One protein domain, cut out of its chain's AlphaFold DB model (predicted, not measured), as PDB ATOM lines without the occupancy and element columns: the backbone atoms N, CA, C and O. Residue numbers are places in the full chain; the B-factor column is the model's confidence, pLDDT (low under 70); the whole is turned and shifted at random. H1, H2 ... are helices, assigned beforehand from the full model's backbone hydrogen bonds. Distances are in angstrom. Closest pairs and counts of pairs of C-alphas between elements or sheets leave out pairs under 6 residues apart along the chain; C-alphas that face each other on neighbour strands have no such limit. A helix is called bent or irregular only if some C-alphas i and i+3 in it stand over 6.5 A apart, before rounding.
ATOM      1  N   ALA A   6     323.796 258.203 317.480       89.06
ATOM      2  CA  ALA A   6     322.428 258.039 316.998       89.06
ATOM      3  C   ALA A   6     322.246 258.568 315.564       89.06
ATOM      4  O   ALA A   6     321.496 257.972 314.789       89.06
ATOM      5  N   ASP A   7     322.947 259.644 315.194       88.38
ATOM      6  CA  ASP A   7     322.933 260.171 313.825       88.38
ATOM      7  C   ASP A   7     323.625 259.206 312.861       88.38
ATOM      8  O   ASP A   7     323.091 258.924 311.790       88.38
ATOM      9  N   LEU A   8     324.768 258.638 313.262       88.44
ATOM     10  CA  LEU A   8     325.482 257.636 312.465       88.44
ATOM     11  C   LEU A   8     324.667 256.358 312.287       88.44
ATOM     12  O   LEU A   8     324.576 255.852 311.174       88.44
ATOM     13  N   ARG A   9     324.015 255.862 313.345       88.81
ATOM     14  CA  ARG A   9     323.130 254.690 313.253       88.81
ATOM     15  C   ARG A   9     321.965 254.922 312.294       88.81
ATOM     16  O   ARG A   9     321.574 253.998 311.593       88.81
ATOM     17  N   LYS A  10     321.410 256.139 312.247       92.50
ATOM     18  CA  LYS A  10     320.345 256.490 311.293       92.50
ATOM     19  C   LYS A  10     320.872 256.626 309.866       92.50
ATOM     20  O   LYS A  10     320.240 256.115 308.949       92.50
ATOM     21  N   ALA A  11     322.002 257.307 309.680       91.12
ATOM     22  CA  ALA A  11     322.599 257.522 308.363       91.12
ATOM     23  C   ALA A  11     323.101 256.213 307.729       91.12
ATOM     24  O   ALA A  11     322.927 256.010 306.533       91.12
ATOM     25  N   CYS A  12     323.657 255.317 308.546       95.19
ATOM     26  CA  CYS A  12     324.256 254.044 308.143       95.19
ATOM     27  C   CYS A  12     323.411 252.837 308.570       95.19
ATOM     28  O   CYS A  12     323.952 251.790 308.930       95.19
ATOM     29  N   ALA A  13     322.082 252.984 308.605       95.06
ATOM     30  CA  ALA A  13     321.184 251.953 309.129       95.06
ATOM     31  C   ALA A  13     321.331 250.611 308.389       95.06
ATOM     32  O   ALA A  13     321.293 249.552 309.007       95.06
ATOM     33  N   ILE A  14     321.564 250.651 307.074       95.19
ATOM     34  CA  ILE A  14     321.700 249.454 306.233       95.19
ATOM     35  C   ILE A  14     322.964 248.670 306.606       95.19
ATOM     36  O   ILE A  14     322.906 247.456 306.822       95.19
ATOM     37  N   GLU A  15     324.100 249.359 306.692       96.19
ATOM     38  CA  GLU A  15     325.400 248.788 307.039       96.19
ATOM     39  C   GLU A  15     325.407 248.305 308.488       96.19
ATOM     40  O   GLU A  15     325.906 247.216 308.779       96.19
ATOM     41  N   HIS A  16     324.794 249.078 309.386       94.50
ATOM     42  CA  HIS A  16     324.656 248.729 310.792       94.50
ATOM     43  C   HIS A  16     323.835 247.446 310.960       94.50
ATOM     44  O   HIS A  16     324.264 246.524 311.655       94.50
ATOM     45  N   ASP A  17     322.696 247.333 310.278       95.25
ATOM     46  CA  ASP A  17     321.865 246.131 310.322       95.25
ATOM     47  C   ASP A  17     322.559 244.922 309.679       95.25
ATOM     48  O   ASP A  17     322.412 243.793 310.151       95.25
ATOM     49  N   ALA A  18     323.329 245.128 308.606       94.00
ATOM     50  CA  ALA A  18     324.115 244.066 307.984       94.00
ATOM     51  C   ALA A  18     325.195 243.529 308.932       94.00
ATOM     52  O   ALA A  18     325.347 242.311 309.061       94.00
ATOM     53  N   PHE A  19     325.897 244.423 309.626       94.31
ATOM     54  CA  PHE A  19     326.869 244.049 310.644       94.31
ATOM     55  C   PHE A  19     326.203 243.338 311.828       94.31
ATOM     56  O   PHE A  19     326.643 242.256 312.210       94.31
ATOM     57  N   ALA A  20     325.092 243.871 312.345       93.25
ATOM     58  CA  ALA A  20     324.354 243.276 313.459       93.25
ATOM     59  C   ALA A  20     323.848 241.858 313.140       93.25
ATOM     60  O   ALA A  20     323.963 240.963 313.977       93.25
ATOM     61  N   ARG A  21     323.343 241.625 311.920       94.44
ATOM     62  CA  ARG A  21     322.943 240.284 311.456       94.44
ATOM     63  C   ARG A  21     324.120 239.319 311.354       94.44
ATOM     64  O   ARG A  21     323.953 238.138 311.621       94.44
ATOM     65  N   CYS A  22     325.293 239.790 310.944       93.00
ATOM     66  CA  CYS A  22     326.475 238.937 310.904       93.00
ATOM     67  C   CYS A  22     326.953 238.596 312.325       93.00
ATOM     68  O   CYS A  22     327.175 237.430 312.653       93.00
ATOM     69  N   ALA A  23     327.024 239.603 313.198       92.88
ATOM     70  CA  ALA A  23     327.427 239.442 314.589       92.88
ATOM     71  C   ALA A  23     326.493 238.505 315.373       92.88
ATOM     72  O   ALA A  23     326.961 237.756 316.227       92.88
ATOM     73  N   SER A  24     325.189 238.490 315.069       94.06
ATOM     74  CA  SER A  24     324.245 237.573 315.721       94.06
ATOM     75  C   SER A  24     324.435 236.106 315.323       94.06
ATOM     76  O   SER A  24     324.068 235.227 316.100       94.06
ATOM     77  N   VAL A  25     325.013 235.827 314.149       93.75
ATOM     78  CA  VAL A  25     325.290 234.459 313.673       93.75
ATOM     79  C   VAL A  25     326.568 233.903 314.294       93.75
ATOM     80  O   VAL A  25     326.590 232.749 314.713       93.75
ATOM     81  N   TYR A  26     327.628 234.711 314.356       89.81
ATOM     82  CA  TYR A  26     328.960 234.240 314.751       89.81
ATOM     83  C   TYR A  26     329.343 234.563 316.200       89.81
ATOM     84  O   TYR A  26     330.324 234.016 316.702       89.81
ATOM     85  N   GLY A  27     328.585 235.427 316.884       84.69
ATOM     86  CA  GLY A  27     328.941 235.921 318.215       84.69
ATOM     87  C   GLY A  27     330.195 236.800 318.195       84.69
ATOM     88  O   GLY A  27     330.842 236.960 317.163       84.69
ATOM     89  N   ILE A  28     330.541 237.384 319.345       80.06
ATOM     90  CA  ILE A  28     331.621 238.382 319.464       80.06
ATOM     91  C   ILE A  28     332.967 237.824 318.975       80.06
ATOM     92  O   ILE A  28     333.672 238.498 318.227       80.06
ATOM     93  N   ASP A  29     333.273 236.572 319.318       84.06
ATOM     94  CA  ASP A  29     334.553 235.927 318.996       84.06
ATOM     95  C   ASP A  29     334.719 235.623 317.496       84.06
ATOM     96  O   ASP A  29     335.835 235.453 317.007       84.06
ATOM     97  N   GLY A  30     333.616 235.561 316.743       85.38
ATOM     98  CA  GLY A  30     333.622 235.270 315.312       85.38
ATOM     99  C   GLY A  30     333.510 236.501 314.406       85.38
ATOM    100  O   GLY A  30     333.590 236.342 313.186       85.38
ATOM    101  N   ILE A  31     333.336 237.708 314.962       85.81
ATOM    102  CA  ILE A  31     333.126 238.948 314.190       85.81
ATOM    103  C   ILE A  31     334.329 239.271 313.306       85.81
ATOM    104  O   ILE A  31     334.156 239.557 312.122       85.81
ATOM    105  N   GLU A  32     335.543 239.226 313.852       85.00
ATOM    106  CA  GLU A  32     336.740 239.666 313.126       85.00
ATOM    107  C   GLU A  32     337.020 238.778 311.904       85.00
ATOM    108  O   GLU A  32     337.338 239.274 310.823       85.00
ATOM    109  N   ALA A  33     336.805 237.467 312.040       90.62
ATOM    110  CA  ALA A  33     337.011 236.510 310.959       90.62
ATOM    111  C   ALA A  33     335.867 236.501 309.927       90.62
ATOM    112  O   ALA A  33     336.130 236.368 308.733       90.62
ATOM    113  N   ASN A  34     334.607 236.635 310.365       93.19
ATOM    114  CA  ASN A  34     333.440 236.361 309.511       93.19
ATOM    115  C   ASN A  34     332.637 237.605 309.103       93.19
ATOM    116  O   ASN A  34     331.882 237.546 308.135       93.19
ATOM    117  N   CYS A  35     332.791 238.720 309.817       93.75
ATOM    118  CA  CYS A  35     332.018 239.951 309.617       93.75
ATOM    119  C   CYS A  35     332.884 241.151 309.216       93.75
ATOM    120  O   CYS A  35     332.410 242.289 309.231       93.75
ATOM    121  N   SER A  36     334.149 240.916 308.849       93.31
ATOM    122  CA  SER A  36     335.107 241.962 308.471       93.31
ATOM    123  C   SER A  36     334.595 242.850 307.335       93.31
ATOM    124  O   SER A  36     334.747 244.068 307.387       93.31
ATOM    125  N   GLN A  37     333.914 242.271 306.344       93.88
ATOM    126  CA  GLN A  37     333.347 243.022 305.225       93.88
ATOM    127  C   GLN A  37     332.232 243.980 305.673       93.88
ATOM    128  O   GLN A  37     332.210 245.142 305.268       93.88
ATOM    129  N   GLN A  38     331.305 243.512 306.512       94.94
ATOM    130  CA  GLN A  38     330.202 244.324 307.030       94.94
ATOM    131  C   GLN A  38     330.723 245.403 307.984       94.94
ATOM    132  O   GLN A  38     330.231 246.529 307.953       94.94
ATOM    133  N   HIS A  39     331.749 245.082 308.774       92.94
ATOM    134  CA  HIS A  39     332.427 246.044 309.634       92.94
ATOM    135  C   HIS A  39     333.065 247.175 308.817       92.94
ATOM    136  O   HIS A  39     332.773 248.343 309.056       92.94
ATOM    137  N   GLN A  40     333.845 246.840 307.784       94.94
ATOM    138  CA  GLN A  40     334.463 247.832 306.895       94.94
ATOM    139  C   GLN A  40     333.428 248.702 306.172       94.94
ATOM    140  O   GLN A  40     333.637 249.903 305.999       94.94
ATOM    141  N   ALA A  41     332.300 248.122 305.746       93.69
ATOM    142  CA  ALA A  41     331.217 248.883 305.128       93.69
ATOM    143  C   ALA A  41     330.606 249.903 306.106       93.69
ATOM    144  O   ALA A  41     330.414 251.065 305.740       93.69
ATOM    145  N   LEU A  42     330.365 249.494 307.356       94.06
ATOM    146  CA  LEU A  42     329.863 250.371 308.414       94.06
ATOM    147  C   LEU A  42     330.862 251.487 308.757       94.06
ATOM    148  O   LEU A  42     330.475 252.654 308.821       94.06
ATOM    149  N   GLU A  43     332.149 251.160 308.909       94.00
ATOM    150  CA  GLU A  43     333.215 252.142 309.150       94.00
ATOM    151  C   GLU A  43     333.323 253.164 308.015       94.00
ATOM    152  O   GLU A  43     333.453 254.371 308.260       94.00
ATOM    153  N   LYS A  44     333.233 252.699 306.764       94.75
ATOM    154  CA  LYS A  44     333.242 253.573 305.593       94.75
ATOM    155  C   LYS A  44     332.048 254.523 305.613       94.75
ATOM    156  O   LYS A  44     332.248 255.729 305.493       94.75
ATOM    157  N   CYS A  45     330.837 254.010 305.827       94.31
ATOM    158  CA  CYS A  45     329.641 254.849 305.891       94.31
ATOM    159  C   CYS A  45     329.742 255.905 307.004       94.31
ATOM    160  O   CYS A  45     329.455 257.086 306.777       94.31
ATOM    161  N   ALA A  46     330.210 255.514 308.193       93.06
ATOM    162  CA  ALA A  46     330.386 256.438 309.306       93.06
ATOM    163  C   ALA A  46     331.411 257.536 308.975       93.06
ATOM    164  O   ALA A  46     331.167 258.721 309.218       93.06
ATOM    165  N   THR A  47     332.532 257.154 308.359       93.81
ATOM    166  CA  THR A  47     333.578 258.087 307.921       93.81
ATOM    167  C   THR A  47     333.054 259.068 306.875       93.81
ATOM    168  O   THR A  47     333.218 260.280 307.036       93.81
ATOM    169  N   ASP A  48     332.384 258.567 305.836       92.00
ATOM    170  CA  ASP A  48     331.823 259.381 304.756       92.00
ATOM    171  C   ASP A  48     330.776 260.365 305.297       92.00
ATOM    172  O   ASP A  48     330.801 261.552 304.953       92.00
ATOM    173  N   THR A  49     329.932 259.918 306.233       91.44
ATOM    174  CA  THR A  49     328.931 260.756 306.912       91.44
ATOM    175  C   THR A  49     329.584 261.880 307.717       91.44
ATOM    176  O   THR A  49     329.220 263.049 307.564       91.44
ATOM    177  N   VAL A  50     330.594 261.577 308.543       91.56
ATOM    178  CA  VAL A  50     331.314 262.604 309.317       91.56
ATOM    179  C   VAL A  50     331.995 263.612 308.390       91.56
ATOM    180  O   VAL A  50     331.962 264.817 308.653       91.56
ATOM    181  N   GLN A  51     332.599 263.149 307.295       91.75
ATOM    182  CA  GLN A  51     333.239 264.031 306.319       91.75
ATOM    183  C   GLN A  51     332.223 264.924 305.602       91.75
ATOM    184  O   GLN A  51     332.479 266.120 305.436       91.75
ATOM    185  N   LEU A  52     331.057 264.392 305.232       90.00
ATOM    186  CA  LEU A  52     329.972 265.177 304.649       90.00
ATOM    187  C   LEU A  52     329.494 266.267 305.614       90.00
ATOM    188  O   LEU A  52     329.455 267.438 305.234       90.00
ATOM    189  N   VAL A  53     329.222 265.927 306.877       90.88
ATOM    190  CA  VAL A  53     328.796 266.911 307.886       90.88
ATOM    191  C   VAL A  53     329.871 267.975 308.108       90.88
ATOM    192  O   VAL A  53     329.555 269.161 308.202       90.88
ATOM    193  N   ARG A  54     331.157 267.600 308.115       91.38
ATOM    194  CA  ARG A  54     332.264 268.569 308.186       91.38
ATOM    195  C   ARG A  54     332.295 269.506 306.978       91.38
ATOM    196  O   ARG A  54     332.552 270.697 307.163       91.38
ATOM    197  N   ARG A  55     332.035 269.007 305.763       91.69
ATOM    198  CA  ARG A  55     331.929 269.841 304.550       91.69
ATOM    199  C   ARG A  55     330.750 270.804 304.645       91.69
ATOM    200  O   ARG A  55     330.947 272.000 304.452       91.69
ATOM    201  N   ILE A  56     329.569 270.311 305.018       91.94
ATOM    202  CA  ILE A  56     328.366 271.136 305.199       91.94
ATOM    203  C   ILE A  56     328.614 272.212 306.256       91.94
ATOM    204  O   ILE A  56     328.357 273.384 306.010       91.94
ATOM    205  N   ASN A  57     329.178 271.857 307.411       91.38
ATOM    206  CA  ASN A  57     329.446 272.821 308.475       91.38
ATOM    207  C   ASN A  57     330.464 273.890 308.043       91.38
ATOM    208  O   ASN A  57     330.327 275.051 308.417       91.38
ATOM    209  N   ARG A  58     331.463 273.526 307.230       92.69
ATOM    210  CA  ARG A  58     332.453 274.475 306.700       92.69
ATOM    211  C   ARG A  58     331.848 275.442 305.681       92.69
ATOM    212  O   ARG A  58     332.122 276.633 305.756       92.69
ATOM    213  N   SER A  59     331.057 274.937 304.739       93.00
ATOM    214  CA  SER A  59     330.530 275.738 303.625       93.00
ATOM    215  C   SER A  59     329.236 276.473 303.977       93.00
ATOM    216  O   SER A  59     329.026 277.607 303.559       93.00
ATOM    217  N   CYS A  60     328.373 275.837 304.763       94.69
ATOM    218  CA  CYS A  60     326.991 276.248 305.010       94.69
ATOM    219  C   CYS A  60     326.709 276.555 306.488       94.69
ATOM    220  O   CYS A  60     325.573 276.869 306.837       94.69
ATOM    221  N   GLY A  61     327.713 276.465 307.369       93.44
ATOM    222  CA  GLY A  61     327.528 276.649 308.814       93.44
ATOM    223  C   GLY A  61     326.964 278.019 309.203       93.44
ATOM    224  O   GLY A  61     326.204 278.108 310.161       93.44
ATOM    225  N   HIS A  62     327.269 279.069 308.436       95.00
ATOM    226  CA  HIS A  62     326.702 280.405 308.649       95.00
ATOM    227  C   HIS A  62     325.188 280.444 308.376       95.00
ATOM    228  O   HIS A  62     324.442 280.966 309.196       95.00
ATOM    229  N   LEU A  63     324.715 279.795 307.303       95.12
ATOM    230  CA  LEU A  63     323.281 279.693 306.989       95.12
ATOM    231  C   LEU A  63     322.526 278.898 308.057       95.12
ATOM    232  O   LEU A  63     321.390 279.224 308.392       95.12
ATOM    233  N   PHE A  64     323.163 277.869 308.622       94.44
ATOM    234  CA  PHE A  64     322.599 277.157 309.765       94.44
ATOM    235  C   PHE A  64     322.469 278.064 310.994       94.44
ATOM    236  O   PHE A  64     321.449 278.017 311.677       94.44
ATOM    237  N   ALA A  65     323.471 278.903 311.272       94.31
ATOM    238  CA  ALA A  65     323.412 279.855 312.378       94.31
ATOM    239  C   ALA A  65     322.294 280.894 312.181       94.31
ATOM    240  O   ALA A  65     321.550 281.164 313.119       94.31
ATOM    241  N   GLU A  66     322.116 281.416 310.963       94.56
ATOM    242  CA  GLU A  66     321.004 282.317 310.618       94.56
ATOM    243  C   GLU A  66     319.638 281.645 310.798       94.56
ATOM    244  O   GLU A  66     318.716 282.234 311.366       94.56
ATOM    245  N   PHE A  67     319.511 280.391 310.358       94.94
ATOM    246  CA  PHE A  67     318.305 279.593 310.566       94.94
ATOM    247  C   PHE A  67     318.017 279.358 312.056       94.94
ATOM    248  O   PHE A  67     316.881 279.568 312.488       94.94
ATOM    249  N   SER A  68     319.029 278.986 312.848       94.00
ATOM    250  CA  SER A  68     318.898 278.792 314.300       94.00
ATOM    251  C   SER A  68     318.463 280.079 314.995       94.00
ATOM    252  O   SER A  68     317.477 280.077 315.726       94.00
ATOM    253  N   ALA A  69     319.126 281.201 314.696       95.19
ATOM    254  CA  ALA A  69     318.814 282.502 315.284       95.19
ATOM    255  C   ALA A  69     317.390 282.971 314.940       95.19
ATOM    256  O   ALA A  69     316.678 283.507 315.794       95.19
ATOM    257  N   CYS A  70     316.944 282.735 313.701       95.69
ATOM    258  CA  CYS A  70     315.561 282.985 313.315       95.69
ATOM    259  C   CYS A  70     314.598 282.121 314.144       95.69
ATOM    260  O   CYS A  70     313.621 282.641 314.685       95.69
ATOM    261  N   CYS A  71     314.875 280.818 314.269       95.31
ATOM    262  CA  CYS A  71     314.007 279.885 314.990       95.31
ATOM    263  C   CYS A  71     313.889 280.235 316.474       95.31
ATOM    264  O   CYS A  71     312.793 280.159 317.025       95.31
ATOM    265  N   GLU A  72     314.986 280.657 317.100       95.44
ATOM    266  CA  GLU A  72     315.014 281.123 318.488       95.44
ATOM    267  C   GLU A  72     314.192 282.405 318.684       95.44
ATOM    268  O   GLU A  72     313.529 282.564 319.705       95.44
ATOM    269  N   SER A  73     314.186 283.298 317.690       94.81
ATOM    270  CA  SER A  73     313.491 284.590 317.774       94.81
ATOM    271  C   SER A  73     312.003 284.512 317.418       94.81
ATOM    272  O   SER A  73     311.185 285.234 317.988       94.81
ATOM    273  N   PHE A  74     311.638 283.674 316.445       93.69
ATOM    274  CA  PHE A  74     310.325 283.728 315.789       93.69
ATOM    275  C   PHE A  74     309.606 282.377 315.690       93.69
ATOM    276  O   PHE A  74     308.434 282.346 315.305       93.69
ATOM    277  N   GLY A  75     310.279 281.275 316.035       91.62
ATOM    278  CA  GLY A  75     309.778 279.910 315.883       91.62
ATOM    279  C   GLY A  75     309.935 279.347 314.465       91.62
ATOM    280  O   GLY A  75     309.982 280.076 313.473       91.62
ATOM    281  N   LEU A  76     309.971 278.013 314.366       88.44
ATOM    282  CA  LEU A  76     310.258 277.274 313.126       88.44
ATOM    283  C   LEU A  76     309.358 277.681 311.945       88.44
ATOM    284  O   LEU A  76     309.843 277.834 310.827       88.44
ATOM    285  N   ALA A  77     308.066 277.908 312.200       90.19
ATOM    286  CA  ALA A  77     307.077 278.232 311.169       90.19
ATOM    287  C   ALA A  77     307.366 279.540 310.409       90.19
ATOM    288  O   ALA A  77     306.809 279.753 309.338       90.19
ATOM    289  N   ARG A  78     308.213 280.431 310.947       91.81
ATOM    290  CA  ARG A  78     308.536 281.732 310.333       91.81
ATOM    291  C   ARG A  78     309.928 281.780 309.697       91.81
ATOM    292  O   ARG A  78     310.308 282.823 309.179       91.81
ATOM    293  N   CYS A  79     310.664 280.668 309.714       94.62
ATOM    294  CA  CYS A  79     312.075 280.599 309.315       94.62
ATOM    295  C   CYS A  79     312.327 279.697 308.103       94.62
ATOM    296  O   CYS A  79     313.455 279.264 307.862       94.62
ATOM    297  N   GLU A  80     311.278 279.419 307.326       94.50
ATOM    298  CA  GLU A  80     311.329 278.566 306.135       94.50
ATOM    299  C   GLU A  80     312.333 279.085 305.091       94.50
ATOM    300  O   GLU A  80     313.050 278.303 304.470       94.50
ATOM    301  N   ALA A  81     312.463 280.407 304.937       92.88
ATOM    302  CA  ALA A  81     313.425 281.000 304.009       92.88
ATOM    303  C   ALA A  81     314.880 280.658 304.384       92.88
ATOM    304  O   ALA A  81     315.651 280.204 303.537       92.88
ATOM    305  N   GLN A  82     315.253 280.825 305.657       93.75
ATOM    306  CA  GLN A  82     316.591 280.489 306.154       93.75
ATOM    307  C   GLN A  82     316.829 278.975 306.115       93.75
ATOM    308  O   GLN A  82     317.916 278.527 305.745       93.75
ATOM    309  N   GLN A  83     315.797 278.186 306.425       93.38
ATOM    310  CA  GLN A  83     315.837 276.731 306.311       93.38
ATOM    311  C   GLN A  83     316.144 276.291 304.871       93.38
ATOM    312  O   GLN A  83     317.040 275.473 304.653       93.38
ATOM    313  N   ASN A  84     315.446 276.858 303.883       94.25
ATOM    314  CA  ASN A  84     315.637 276.546 302.467       94.25
ATOM    315  C   ASN A  84     317.034 276.937 301.975       94.25
ATOM    316  O   ASN A  84     317.682 276.141 301.294       94.25
ATOM    317  N   SER A  85     317.534 278.116 302.358       93.62
ATOM    318  CA  SER A  85     318.900 278.545 302.026       93.62
ATOM    319  C   SER A  85     319.949 277.574 302.567       93.62
ATOM    320  O   SER A  85     320.848 277.152 301.831       93.62
ATOM    321  N   TYR A  86     319.810 277.158 303.830       93.56
ATOM    322  CA  TYR A  86     320.690 276.155 304.425       93.56
ATOM    323  C   TYR A  86     320.633 274.820 303.663       93.56
ATOM    324  O   TYR A  86     321.681 274.290 303.284       93.56
ATOM    325  N   TRP A  87     319.435 274.304 303.366       92.19
ATOM    326  CA  TRP A  87     319.273 273.032 302.652       92.19
ATOM    327  C   TRP A  87     319.843 273.049 301.238       92.19
ATOM    328  O   TRP A  87     320.531 272.105 300.849       92.19
ATOM    329  N   GLN A  88     319.618 274.118 300.474       93.50
ATOM    330  CA  GLN A  88     320.187 274.251 299.131       93.50
ATOM    331  C   GLN A  88     321.719 274.249 299.160       93.50
ATOM    332  O   GLN A  88     322.362 273.675 298.278       93.50
ATOM    333  N   CYS A  89     322.323 274.867 300.177       92.94
ATOM    334  CA  CYS A  89     323.769 274.819 300.364       92.94
ATOM    335  C   CYS A  89     324.245 273.407 300.746       92.94
ATOM    336  O   CYS A  89     325.205 272.898 300.160       92.94
ATOM    337  N   ALA A  90     323.555 272.748 301.682       91.12
ATOM    338  CA  ALA A  90     323.892 271.398 302.127       91.12
ATOM    339  C   ALA A  90     323.840 270.379 300.974       91.12
ATOM    340  O   ALA A  90     324.774 269.598 300.808       91.12
ATOM    341  N   GLN A  91     322.819 270.453 300.111       90.00
ATOM    342  CA  GLN A  91     322.693 269.594 298.925       90.00
ATOM    343  C   GLN A  91     323.861 269.767 297.944       90.00
ATOM    344  O   GLN A  91     324.360 268.793 297.386       90.00
ATOM    345  N   LYS A  92     324.369 270.991 297.761       89.88
ATOM    346  CA  LYS A  92     325.552 271.225 296.912       89.88
ATOM    347  C   LYS A  92     326.822 270.590 297.486       89.88
ATOM    348  O   LYS A  92     327.706 270.212 296.721       89.88
ATOM    349  N   CYS A  93     326.919 270.457 298.810       84.38
ATOM    350  CA  CYS A  93     328.054 269.804 299.473       84.38
ATOM    351  C   CYS A  93     328.036 268.275 299.335       84.38
ATOM    352  O   CYS A  93     329.094 267.648 299.447       84.38
ATOM    353  N   ASP A  94     326.858 267.700 299.098       73.62
ATOM    354  CA  ASP A  94     326.663 266.281 298.805       73.62
ATOM    355  C   ASP A  94     326.985 265.980 297.328       73.62
ATOM    356  O   ASP A  94     327.842 265.154 297.013       73.62
ATOM    357  N   SER A  95     326.439 266.785 296.409       60.00
ATOM    358  CA  SER A  95     326.676 266.659 294.960       60.00
ATOM    359  C   SER A  95     328.103 267.021 294.513       60.00
ATOM    360  O   SER A  95     328.543 266.616 293.436       60.00
ATOM    361  N   GLY A  96     328.856 267.772 295.327       49.50
ATOM    362  CA  GLY A  96     330.224 268.216 295.031       49.50
ATOM    363  C   GLY A  96     331.291 267.109 295.026       49.50
ATOM    364  O   GLY A  96     332.425 267.375 294.635       49.50
ATOM    365  N   GLY A  97     330.949 265.880 295.435       42.12
ATOM    366  CA  GLY A  97     331.822 264.700 295.356       42.12
ATOM    367  C   GLY A  97     331.611 263.814 294.118       42.12
ATOM    368  O   GLY A  97     332.386 262.887 293.905       42.12
TER     369      GLY A  97
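AT A GLANCE: This is residues 6 to 97 of the 106 residues of the protein "Hypothetical protein" of Chrysotila carterae (UniProt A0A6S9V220). A long bent helix makes an L, with H4a as its long arm and H4b as its short one; H2 folds back along the first part of H4a, with H1 crossing H4a near its middle and H3 at the turn between H2 and H4a. Beyond the bend, H5 folds back along H4b as a helical hairpin and crosses the last part of H4a. The printed part has 92 residues with five named helices, H1 to H5 in chain order, and no named strand: all helix. It is only just loose, close to extended, with a radius of gyration of the C-alphas of 18.3 A, and flat, spanning 53 by 27 by 14 A.

IN THESE COORDINATES: H1, residues 6 to 11, begins at C-alpha 6 (322.428, 258.039, 316.998). H2, residues 13 to 26, is 20.1 A long. H3, residues 28 to 34, is irregular: C-alphas 29 and 32 are 7.3 A apart. H4, residues 36 to 74, was assigned as one helix by its hydrogen bonds but is bent, with C-alphas 59 and 62 7.9 A apart; H4a, residues 36 to 59, is 34.4 A long and H4b, residues 62 to 74, 18.2 A. H5, residues 80 to 95, is 22.4 A long and ends at C-alpha 95 (326.676, 266.659, 294.960).

HOW THE PARTS SIT: H4a and H4b are about perpendicular, 74 degrees. H1 touches H4a, closest C-alphas Leu 8 and Ala 46, 6.0 A. H2 touches H4a at a shallow tilt of 23 degrees, opposite ways, closest C-alphas Phe 19 and Gln 38, 4.9 A. H2 touches H3, closest C-alphas Ala 23 and Ile 31, 5.7 A. H5 touches H4b in their hairpin, closest C-alphas Phe 67 and Gln 82, 4.8 A. H5 touches H4a at a steep tilt of 50 degrees, closest C-alphas Ile 56 and Ala 90, 5.4 A. H2 and H5 are apart. Each O i to N i+4 pair is within hydrogen-bond range in H1, H4a, H4b and H5, against 9 of 10 in H2 and 1 of 3 in H3, where 2 of 4 O i to N i+3 pairs are.

THE WHOLE: The C-alphas farthest apart, Ala 33 and Phe 74, are 54.5 A apart. The printed part has no cut, and its four links are tight. Residues 95 to 97 have pLDDT under 70.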